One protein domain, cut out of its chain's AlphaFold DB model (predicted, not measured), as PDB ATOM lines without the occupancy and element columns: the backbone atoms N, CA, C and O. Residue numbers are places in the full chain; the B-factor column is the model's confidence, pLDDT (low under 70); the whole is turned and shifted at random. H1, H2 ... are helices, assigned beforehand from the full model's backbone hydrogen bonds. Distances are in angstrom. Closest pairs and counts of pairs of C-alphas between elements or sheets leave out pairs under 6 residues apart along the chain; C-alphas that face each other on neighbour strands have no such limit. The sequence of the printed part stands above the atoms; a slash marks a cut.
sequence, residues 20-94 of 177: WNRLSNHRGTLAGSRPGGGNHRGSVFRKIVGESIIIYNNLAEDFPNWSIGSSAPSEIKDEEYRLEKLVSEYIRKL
ATOM      1  N   TRP A  20      16.263 -12.206  25.028       86.56
ATOM      2  CA  TRP A  20      16.421 -13.607  24.629       86.56
ATOM      3  C   TRP A  20      15.958 -13.901  23.203       86.56
ATOM      4  O   TRP A  20      16.629 -14.638  22.483       86.56
ATOM      5  N   ASN A  21      14.866 -13.276  22.751       85.31
ATOM      6  CA  ASN A  21      14.390 -13.441  21.377       85.31
ATOM      7  C   ASN A  21      15.416 -12.888  20.380       85.31
ATOM      8  O   ASN A  21      15.695 -13.519  19.360       85.31
ATOM      9  N   ARG A  22      16.030 -11.735  20.684       86.25
ATOM     10  CA  ARG A  22      17.088 -11.161  19.840       86.25
ATOM     11  C   ARG A  22      18.350 -12.013  19.835       86.25
ATOM     12  O   ARG A  22      18.892 -12.264  18.761       86.25
ATOM     13  N   LEU A  23      18.787 -12.485  21.000       89.19
ATOM     14  CA  LEU A  23      19.966 -13.346  21.114       89.19
ATOM     15  C   LEU A  23      19.773 -14.663  20.364       89.19
ATOM     16  O   LEU A  23      20.653 -15.067  19.609       89.19
ATOM     17  N   SER A  24      18.600 -15.285  20.498       89.38
ATOM     18  CA  SER A  24      18.244 -16.493  19.751       89.38
ATOM     19  C   SER A  24      18.283 -16.248  18.239       89.38
ATOM     20  O   SER A  24      18.944 -16.991  17.512       89.38
ATOM     21  N   ASN A  25      17.685 -15.147  17.768       88.38
ATOM     22  CA  ASN A  25      17.714 -14.774  16.352       88.38
ATOM     23  C   ASN A  25      19.141 -14.549  15.835       88.38
ATOM     24  O   ASN A  25      19.455 -14.964  14.724       88.38
ATOM     25  N   HIS A  26      20.016 -13.908  16.615       90.88
ATOM     26  CA  HIS A  26      21.412 -13.704  16.227       90.88
ATOM     27  C   HIS A  26      22.199 -15.010  16.202       90.88
ATOM     28  O   HIS A  26      22.850 -15.304  15.201       90.88
ATOM     29  N   ARG A  27      22.087 -15.817  17.259       92.50
ATOM     30  CA  ARG A  27      22.766 -17.110  17.381       92.50
ATOM     31  C   ARG A  27      22.329 -18.096  16.300       92.50
ATOM     32  O   ARG A  27      23.131 -18.937  15.901       92.50
ATOM     33  N   GLY A  28      21.085 -18.013  15.838       93.31
ATOM     34  CA  GLY A  28      20.497 -18.992  14.935       93.31
ATOM     35  C   GLY A  28      20.079 -20.282  15.650       93.31
ATOM     36  O   GLY A  28      20.180 -20.412  16.877       93.31
ATOM     37  N   THR A  29      19.598 -21.247  14.874       92.31
ATOM     38  CA  THR A  29      19.087 -22.531  15.370       92.31
ATOM     39  C   THR A  29      20.241 -23.460  15.761       92.31
ATOM     40  O   THR A  29      21.299 -23.455  15.131       92.31
ATOM     41  N   LEU A  30      20.066 -24.266  16.814       91.38
ATOM     42  CA  LEU A  30      21.006 -25.350  17.158       91.38
ATOM     43  C   LEU A  30      20.498 -26.737  16.761       91.38
ATOM     44  O   LEU A  30      21.299 -27.641  16.571       91.38
ATOM     45  N   ALA A  31      19.185 -26.892  16.630       90.44
ATOM     46  CA  ALA A  31      18.512 -28.146  16.323       90.44
ATOM     47  C   ALA A  31      17.353 -27.887  15.343       90.44
ATOM     48  O   ALA A  31      17.124 -26.741  14.940       90.44
ATOM     49  N   GLY A  32      16.620 -28.941  14.983       90.25
ATOM     50  CA  GLY A  32      15.499 -28.892  14.041       90.25
ATOM     51  C   GLY A  32      15.917 -29.236  12.612       90.25
ATOM     52  O   GLY A  32      16.953 -29.858  12.408       90.25
ATOM     53  N   SER A  33      15.118 -28.828  11.623       89.81
ATOM     54  CA  SER A  33      15.325 -29.186  10.208       89.81
ATOM     55  C   SER A  33      16.565 -28.554   9.566       89.81
ATOM     56  O   SER A  33      17.093 -29.090   8.600       89.81
ATOM     57  N   ARG A  34      17.052 -27.427  10.103       93.44
ATOM     58  CA  ARG A  34      18.240 -26.697   9.617       93.44
ATOM     59  C   ARG A  34      19.185 -26.357  10.782       93.44
ATOM     60  O   ARG A  34      19.283 -25.190  11.175       93.44
ATOM     61  N   PRO A  35      19.816 -27.360  11.421       95.31
ATOM     62  CA  PRO A  35      20.604 -27.165  12.637       95.31
ATOM     63  C   PRO A  35      21.888 -26.362  12.380       95.31
ATOM     64  O   PRO A  35      22.686 -26.658  11.500       95.31
ATOM     65  N   GLY A  36      22.132 -25.327  13.177       95.38
ATOM     66  CA  GLY A  36      23.275 -24.434  12.979       95.38
ATOM     67  C   GLY A  36      23.016 -23.305  11.980       95.38
ATOM     68  O   GLY A  36      23.835 -22.394  11.903       95.38
ATOM     69  N   GLY A  37      21.886 -23.320  11.268       96.12
ATOM     70  CA  GLY A  37      21.467 -22.237  10.383       96.12
ATOM     71  C   GLY A  37      20.912 -21.034  11.149       96.12
ATOM     72  O   GLY A  37      21.250 -20.784  12.310       96.12
ATOM     73  N   GLY A  38      20.033 -20.279  10.503       95.56
ATOM     74  CA  GLY A  38      19.365 -19.125  11.085       95.56
ATOM     75  C   GLY A  38      18.322 -18.550  10.139       95.56
ATOM     76  O   GLY A  38      17.784 -19.265   9.297       95.56
ATOM     77  N   ASN A  39      17.994 -17.275  10.330       94.62
ATOM     78  CA  ASN A  39      16.983 -16.590   9.533       94.62
ATOM     79  C   ASN A  39      17.404 -15.141   9.255       94.62
ATOM     80  O   ASN A  39      17.141 -14.234  10.052       94.62
ATOM     81  N   HIS A  40      18.062 -14.920   8.122       96.25
ATOM     82  CA  HIS A  40      18.502 -13.607   7.675       96.25
ATOM     83  C   HIS A  40      17.337 -12.697   7.296       96.25
ATOM     84  O   HIS A  40      17.409 -11.491   7.530       96.25
ATOM     85  N   ARG A  41      16.227 -13.253   6.798       94.31
ATOM     86  CA  ARG A  41      15.024 -12.473   6.462       94.31
ATOM     87  C   ARG A  41      14.382 -11.842   7.701       94.31
ATOM     88  O   ARG A  41      13.829 -10.753   7.620       94.31
ATOM     89  N   GLY A  42      14.533 -12.479   8.864       90.94
ATOM     90  CA  GLY A  42      14.135 -11.936  10.167       90.94
ATOM     91  C   GLY A  42      15.218 -11.130  10.897       90.94
ATOM     92  O   GLY A  42      14.979 -10.655  12.007       90.94
ATOM     93  N   SER A  43      16.425 -10.990  10.336       92.06
ATOM     94  CA  SER A  43      17.549 -10.344  11.016       92.06
ATOM     95  C   SER A  43      18.448  -9.589  10.044       92.06
ATOM     96  O   SER A  43      19.329 -10.163   9.406       92.06
ATOM     97  N   VAL A  44      18.305  -8.261  10.027       92.12
ATOM     98  CA  VAL A  44      19.153  -7.361   9.228       92.12
ATOM     99  C   VAL A  44      20.643  -7.597   9.494       92.12
ATOM    100  O   VAL A  44      21.443  -7.549   8.567       92.12
ATOM    101  N   PHE A  45      21.030  -7.915  10.733       94.94
ATOM    102  CA  PHE A  45      22.428  -8.222  11.037       94.94
ATOM    103  C   PHE A  45      22.920  -9.466  10.282       94.94
ATOM    104  O   PHE A  45      23.941  -9.404   9.604       94.94
ATOM    105  N   ARG A  46      22.164 -10.570  10.340       97.25
ATOM    106  CA  ARG A  46      22.495 -11.806   9.615       97.25
ATOM    107  C   ARG A  46      22.510 -11.592   8.108       97.25
ATOM    108  O   ARG A  46      23.434 -12.050   7.448       97.25
ATOM    109  N   LYS A  47      21.526 -10.848   7.592       97.12
ATOM    110  CA  LYS A  47      21.420 -10.466   6.178       97.12
ATOM    111  C   LYS A  47      22.718  -9.841   5.676       97.12
ATOM    112  O   LYS A  47      23.311 -10.345   4.730       97.12
ATOM    113  N   ILE A  48      23.194  -8.806   6.365       97.56
ATOM    114  CA  ILE A  48      24.379  -8.051   5.944       97.56
ATOM    115  C   ILE A  48      25.667  -8.859   6.153       97.56
ATOM    116  O   ILE A  48      26.580  -8.786   5.330       97.56
ATOM    117  N   VAL A  49      25.756  -9.664   7.217       98.25
ATOM    118  CA  VAL A  49      26.884 -10.594   7.384       98.25
ATOM    119  C   VAL A  49      26.938 -11.569   6.205       98.25
ATOM    120  O   VAL A  49      28.003 -11.725   5.619       98.25
ATOM    121  N   GLY A  50      25.808 -12.157   5.805       98.38
ATOM    122  CA  GLY A  50      25.747 -13.062   4.654       98.38
ATOM    123  C   GLY A  50      26.106 -12.385   3.334       98.38
ATOM    124  O   GLY A  50      26.926 -12.919   2.600       98.38
ATOM    125  N   GLU A  51      25.612 -11.167   3.085       98.44
ATOM    126  CA  GLU A  51      26.016 -10.362   1.917       98.44
ATOM    127  C   GLU A  51      27.537 -10.150   1.884       98.44
ATOM    128  O   GLU A  51      28.171 -10.258   0.838       98.44
ATOM    129  N   SER A  52      28.139  -9.898   3.049       98.31
ATOM    130  CA  SER A  52      29.586  -9.695   3.160       98.31
ATOM    131  C   SER A  52      30.369 -10.994   2.928       98.31
ATOM    132  O   SER A  52      31.435 -10.953   2.323       98.31
ATOM    133  N   ILE A  53      29.849 -12.147   3.373       98.62
ATOM    134  CA  ILE A  53      30.436 -13.476   3.109       98.62
ATOM    135  C   ILE A  53      30.353 -13.817   1.620       98.62
ATOM    136  O   ILE A  53      31.335 -14.314   1.071       98.62
ATOM    137  N   ILE A  54      29.215 -13.534   0.975       98.62
ATOM    138  CA  ILE A  54      29.023 -13.737  -0.467       98.62
ATOM    139  C   ILE A  54      30.080 -12.961  -1.247       98.62
ATOM    140  O   ILE A  54      30.777 -13.546  -2.071       98.62
ATOM    141  N   ILE A  55      30.240 -11.668  -0.953       98.19
ATOM    142  CA  ILE A  55      31.210 -10.812  -1.647       98.19
ATOM    143  C   ILE A  55      32.643 -11.262  -1.354       98.19
ATOM    144  O   ILE A  55      33.454 -11.349  -2.271       98.19
ATOM    145  N   TYR A  56      32.963 -11.580  -0.095       97.94
ATOM    146  CA  TYR A  56      34.307 -12.007   0.300       97.94
ATOM    147  C   TYR A  56      34.769 -13.284  -0.418       97.94
ATOM    148  O   TYR A  56      35.940 -13.394  -0.767       97.94
ATOM    149  N   ASN A  57      33.856 -14.232  -0.648       98.00
ATOM    150  CA  ASN A  57      34.169 -15.541  -1.231       98.00
ATOM    151  C   ASN A  57      33.732 -15.686  -2.701       98.00
ATOM    152  O   ASN A  57      33.822 -16.782  -3.240       98.00
ATOM    153  N   ASN A  58      33.240 -14.615  -3.336       97.62
ATOM    154  CA  ASN A  58      32.712 -14.630  -4.706       97.62
ATOM    155  C   ASN A  58      31.573 -15.654  -4.944       97.62
ATOM    156  O   ASN A  58      31.577 -16.377  -5.932       97.62
ATOM    157  N   LEU A  59      30.588 -15.712  -4.036       97.94
ATOM    158  CA  LEU A  59      29.499 -16.713  -4.037       97.94
ATOM    159  C   LEU A  59      28.164 -16.161  -4.573       97.94
ATOM    160  O   LEU A  59      27.093 -16.594  -4.149       97.94
ATOM    161  N   ALA A  60      28.196 -15.131  -5.422       96.50
ATOM    162  CA  ALA A  60      26.973 -14.455  -5.869       96.50
ATOM    163  C   ALA A  60      26.067 -15.384  -6.697       96.50
ATOM    164  O   ALA A  60      24.849 -15.344  -6.547       96.50
ATOM    165  N   GLU A  61      26.671 -16.245  -7.517       97.19
ATOM    166  CA  GLU A  61      25.964 -17.240  -8.332       97.19
ATOM    167  C   GLU A  61      25.415 -18.406  -7.495       97.19
ATOM    168  O   GLU A  61      24.376 -18.960  -7.839       97.19
ATOM    169  N   ASP A  62      26.062 -18.738  -6.371       97.50
ATOM    170  CA  ASP A  62      25.605 -19.799  -5.462       97.50
ATOM    171  C   ASP A  62      24.386 -19.380  -4.626       97.50
ATOM    172  O   ASP A  62      23.602 -20.224  -4.195       97.50
ATOM    173  N   PHE A  63      24.248 -18.082  -4.338       97.75
ATOM    174  CA  PHE A  63      23.207 -17.550  -3.455       97.75
ATOM    175  C   PHE A  63      22.455 -16.362  -4.080       97.75
ATOM    176  O   PHE A  63      22.367 -15.297  -3.459       97.75
ATOM    177  N   PRO A  64      21.857 -16.526  -5.276       97.00
ATOM    178  CA  PRO A  64      21.229 -15.426  -6.012       97.00
ATOM    179  C   PRO A  64      19.988 -14.870  -5.301       97.00
ATOM    180  O   PRO A  64      19.612 -13.719  -5.504       97.00
ATOM    181  N   ASN A  65      19.359 -15.681  -4.445       97.25
ATOM    182  CA  ASN A  65      18.152 -15.329  -3.699       97.25
ATOM    183  C   ASN A  65      18.428 -14.718  -2.318       97.25
ATOM    184  O   ASN A  65      17.487 -14.278  -1.640       97.25
ATOM    185  N   TRP A  66      19.702 -14.655  -1.907       97.88
ATOM    186  CA  TRP A  66      20.058 -14.057  -0.629       97.88
ATOM    187  C   TRP A  66      19.602 -12.605  -0.601       97.88
ATOM    188  O   TRP A  66      19.723 -11.876  -1.583       97.88
ATOM    189  N   SER A  67      19.084 -12.159   0.541       93.94
ATOM    190  CA  SER A  67      18.620 -10.782   0.722       93.94
ATOM    191  C   SER A  67      17.365 -10.371  -0.062       93.94
ATOM    192  O   SER A  67      16.941  -9.216   0.096       93.94
ATOM    193  N   ILE A  68      16.733 -11.283  -0.811       95.00
ATOM    194  CA  ILE A  68      15.490 -11.042  -1.557       95.00
ATOM    195  C   ILE A  68      14.262 -11.414  -0.711       95.00
ATOM    196  O   ILE A  68      14.143 -12.522  -0.178       95.00
ATOM    197  N   GLY A  69      13.326 -10.464  -0.617       92.44
ATOM    198  CA  GLY A  69      12.042 -10.640   0.061       92.44
ATOM    199  C   GLY A  69      12.128 -10.781   1.587       92.44
ATOM    200  O   GLY A  69      13.199 -10.808   2.196       92.44
ATOM    201  N   SER A  70      10.958 -10.850   2.224       90.81
ATOM    202  CA  SER A  70      10.803 -11.119   3.664       90.81
ATOM    203  C   SER A  70      10.478 -12.588   3.966       90.81
ATOM    204  O   SER A  70      10.542 -13.015   5.120       90.81
ATOM    205  N   SER A  71      10.182 -13.385   2.938       92.81
ATOM    206  CA  SER A  71       9.955 -14.827   3.006       92.81
ATOM    207  C   SER A  71      10.467 -15.511   1.733       92.81
ATOM    208  O   SER A  71      10.809 -14.843   0.761       92.81
ATOM    209  N   ALA A  72      10.553 -16.841   1.768       95.19
ATOM    210  CA  ALA A  72      10.879 -17.673   0.613       95.19
ATOM    211  C   ALA A  72      10.295 -19.093   0.788       95.19
ATOM    212  O   ALA A  72      10.060 -19.501   1.944       95.19
ATOM    213  N   PRO A  73      10.072 -19.840  -0.311       95.94
ATOM    214  CA  PRO A  73       9.763 -21.273  -0.292       95.94
ATOM    215  C   PRO A  73      10.828 -22.106   0.439       95.94
ATOM    216  O   PRO A  73      11.905 -21.601   0.770       95.94
ATOM    217  N   SER A  74      10.520 -23.367   0.757       95.38
ATOM    218  CA  SER A  74      11.457 -24.221   1.507       95.38
ATOM    219  C   SER A  74      12.720 -24.508   0.702       95.38
ATOM    220  O   SER A  74      13.804 -24.498   1.266       95.38
ATOM    221  N   GLU A  75      12.567 -24.664  -0.606       96.56
ATOM    222  CA  GLU A  75      13.605 -25.007  -1.572       96.56
ATOM    223  C   GLU A  75      14.710 -23.939  -1.569       96.56
ATOM    224  O   GLU A  75      15.870 -24.246  -1.312       96.56
ATOM    225  N   ILE A  76      14.331 -22.660  -1.680       96.88
ATOM    226  CA  ILE A  76      15.271 -21.529  -1.580       96.88
ATOM    227  C   ILE A  76      15.958 -21.498  -0.206       96.88
ATOM    228  O   ILE A  76      17.150 -21.218  -0.094       96.88
ATOM    229  N   LYS A  77      15.222 -21.792   0.874       95.62
ATOM    230  CA  LYS A  77      15.809 -21.827   2.224       95.62
ATOM    231  C   LYS A  77      16.806 -22.974   2.392       95.62
ATOM    232  O   LYS A  77      17.715 -22.845   3.210       95.62
ATOM    233  N   ASP A  78      16.620 -24.080   1.678       95.94
ATOM    234  CA  ASP A  78      17.539 -25.218   1.674       95.94
ATOM    235  C   ASP A  78      18.811 -24.901   0.884       95.94
ATOM    236  O   ASP A  78      19.905 -25.209   1.359       95.94
ATOM    237  N   GLU A  79      18.701 -24.177  -0.231       96.75
ATOM    238  CA  GLU A  79      19.853 -23.646  -0.975       96.75
ATOM    239  C   GLU A  79      20.678 -22.665  -0.121       96.75
ATOM    240  O   GLU A  79      21.897 -22.789   0.007       96.75
ATOM    241  N   GLU A  80      20.019 -21.726   0.564       97.75
ATOM    242  CA  GLU A  80      20.670 -20.710   1.405       97.75
ATOM    243  C   GLU A  80      21.196 -21.246   2.742       97.75
ATOM    244  O   GLU A  80      21.954 -20.566   3.445       97.75
ATOM    245  N   TYR A  81      20.805 -22.460   3.129       97.75
ATOM    246  CA  TYR A  81      21.112 -23.020   4.441       97.75
ATOM    247  C   TYR A  81      22.620 -23.094   4.704       97.75
ATOM    248  O   TYR A  81      23.075 -22.771   5.808       97.75
ATOM    249  N   ARG A  82      23.417 -23.447   3.685       97.94
ATOM    250  CA  ARG A  82      24.883 -23.467   3.790       97.94
ATOM    251  C   ARG A  82      25.432 -22.094   4.187       97.94
ATOM    252  O   ARG A  82      26.284 -22.014   5.071       97.94
ATOM    253  N   LEU A  83      24.914 -21.019   3.595       98.50
ATOM    254  CA  LEU A  83      25.324 -19.655   3.922       98.50
ATOM    255  C   LEU A  83      24.834 -19.225   5.310       98.50
ATOM    256  O   LEU A  83      25.597 -18.632   6.071       98.50
ATOM    257  N   GLU A  84      23.609 -19.587   5.704       98.12
ATOM    258  CA  GLU A  84      23.112 -19.340   7.067       98.12
ATOM    259  C   GLU A  84      23.998 -19.978   8.146       98.12
ATOM    260  O   GLU A  84      24.176 -19.387   9.216       98.12
ATOM    261  N   LYS A  85      24.579 -21.158   7.890       98.12
ATOM    262  CA  LYS A  85      25.547 -21.772   8.812       98.12
ATOM    263  C   LYS A  85      26.810 -20.928   8.947       98.12
ATOM    264  O   LYS A  85      27.210 -20.640  10.072       98.12
ATOM    265  N   LEU A  86      27.382 -20.463   7.836       98.38
ATOM    266  CA  LEU A  86      28.561 -19.587   7.855       98.38
ATOM    267  C   LEU A  86      28.279 -18.272   8.601       98.38
ATOM    268  O   LEU A  86      29.089 -17.819   9.411       98.38
ATOM    269  N   VAL A  87      27.092 -17.690   8.400       98.44
ATOM    270  CA  VAL A  87      26.634 -16.506   9.145       98.44
ATOM    271  C   VAL A  87      26.534 -16.804  10.643       98.44
ATOM    272  O   VAL A  87      27.003 -16.014  11.464       98.44
ATOM    273  N   SER A  88      25.947 -17.941  11.021       98.06
ATOM    274  CA  SER A  88      25.864 -18.370  12.421       98.06
ATOM    275  C   SER A  88      27.236 -18.574  13.047       98.06
ATOM    276  O   SER A  88      27.464 -18.106  14.159       98.06
ATOM    277  N   GLU A  89      28.156 -19.240  12.355       97.56
ATOM    278  CA  GLU A  89      29.527 -19.450  12.821       97.56
ATOM    279  C   GLU A  89      30.260 -18.126  13.034       97.56
ATOM    280  O   GLU A  89      30.899 -17.947  14.070       97.56
ATOM    281  N   TYR A  90      30.121 -17.174  12.106       97.44
ATOM    282  CA  TYR A  90      30.683 -15.835  12.262       97.44
ATOM    283  C   TYR A  90      30.124 -15.129  13.501       97.44
ATOM    284  O   TYR A  90      30.888 -14.665  14.345       97.44
ATOM    285  N   ILE A  91      28.796 -15.076  13.644       96.75
ATOM    286  CA  ILE A  91      28.148 -14.358  14.751       96.75
ATOM    287  C   ILE A  91      28.468 -15.010  16.100       96.75
ATOM    288  O   ILE A  91      28.715 -14.298  17.066       96.75
ATOM    289  N   ARG A  92      28.509 -16.345  16.181       95.94
ATOM    290  CA  ARG A  92      28.806 -17.081  17.426       95.94
ATOM    291  C   ARG A  92      30.244 -16.895  17.912       95.94
ATOM    292  O   ARG A  92      30.491 -17.075  19.097       95.94
ATOM    293  N   LYS A  93      31.176 -16.534  17.025       94.94
ATOM    294  CA  LYS A  93      32.555 -16.177  17.397       94.94
ATOM    295  C   LYS A  93      32.661 -14.777  18.001       94.94
ATOM    296  O   LYS A  93      33.701 -14.452  18.568       94.94
ATOM    297  N   LEU A  94      31.633 -13.935  17.858       93.75
ATOM    298  CA  LEU A  94      31.652 -12.585  18.405       93.75
ATOM    299  C   LEU A  94      31.398 -12.629  19.918       93.75
ATOM    300  O   LEU A  94      30.359 -13.133  20.349       93.75
TER     301      LEU A  94
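AT A GLANCE: This is residues 20 to 94 of the 177 residues of an uncharacterized protein of marine sediment metagenome (UniProt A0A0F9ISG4). Two helices, H2 and H4, cross as an X near the middle of each, and two short helices sit at the two ends of H4: H1 meets its last part, and H3 comes just before its start. Two long loops, residues 28 to 43 and 58 to 73, join H1 to H2 and H2 to H3. The printed part has 75 residues with four named helices, H1, H2, H3 and H4 along the chain, and no named strand; the class is all helix. It is compact, with a radius of gyration of the C-alphas of 11.3 A, and the C-alphas span 34 by 26 by 19 A.

IN THESE COORDINATES: The longest helix, H2, holds residues 44 to 57, 20.0 A from first to last C-alpha; C-alpha 44 is at (19.153, -7.361, 9.228). H4 holds residues 81 to 92 and is 16.2 A long, ending with C-alpha 92 at (28.806, -17.081, 17.426). H1 holds residues 20 to 27, 10.3 A, and begins with C-alpha 20 at (16.421, -13.607, 24.629). H3 holds residues 74 to 79, 8.8 A.

HOW THE PARTS SIT: H2 and H4 touch, with the C-alphas of Gly 50 and Val 87 the closest at 5.7 A. Their lines stand at 72 degrees, only just about perpendicular. H4 touches H2 with residues 83 to 88 alone. H4 also touches H1, with residues 88 to 92 alone; the closest C-alphas are those of Arg 27 and Ser 88, 6.0 A apart. H1 and H4 run opposite ways at a steep tilt of 67 degrees. H1 and H2 are close but not clearly touching, with the C-alphas of His 26 and Arg 46 the closest at 7.0 A. They run the same way at a shallow tilt of 5 degrees. H3 and H4 meet only through their link. H3 is apart from H1 and from H2. In H1, H2, H3 and H4 every O i to N i+4 pair is within hydrogen-bond range.

THE WHOLE: The two C-alphas farthest apart are those of Trp 20 and Glu 61, 34.5 A; the first and last printed C-alphas, those of Trp 20 and Leu 94, are 16.5 A apart. The printed part has no cut. The links from H1 to H2 and from H2 to H3 are long, 16 residues each, while the link from H3 to H4 is tight, one residue. The C-alphas of residues 28 to 43 lie 5 to 15 A from the mean of the C-alphas, and those of residues 58 to 73 lie 8 to 16 A from it. The mean pLDDT of the printed part is 95.1, and no printed residue is under 70; the mean pLDDT of H1 is 89.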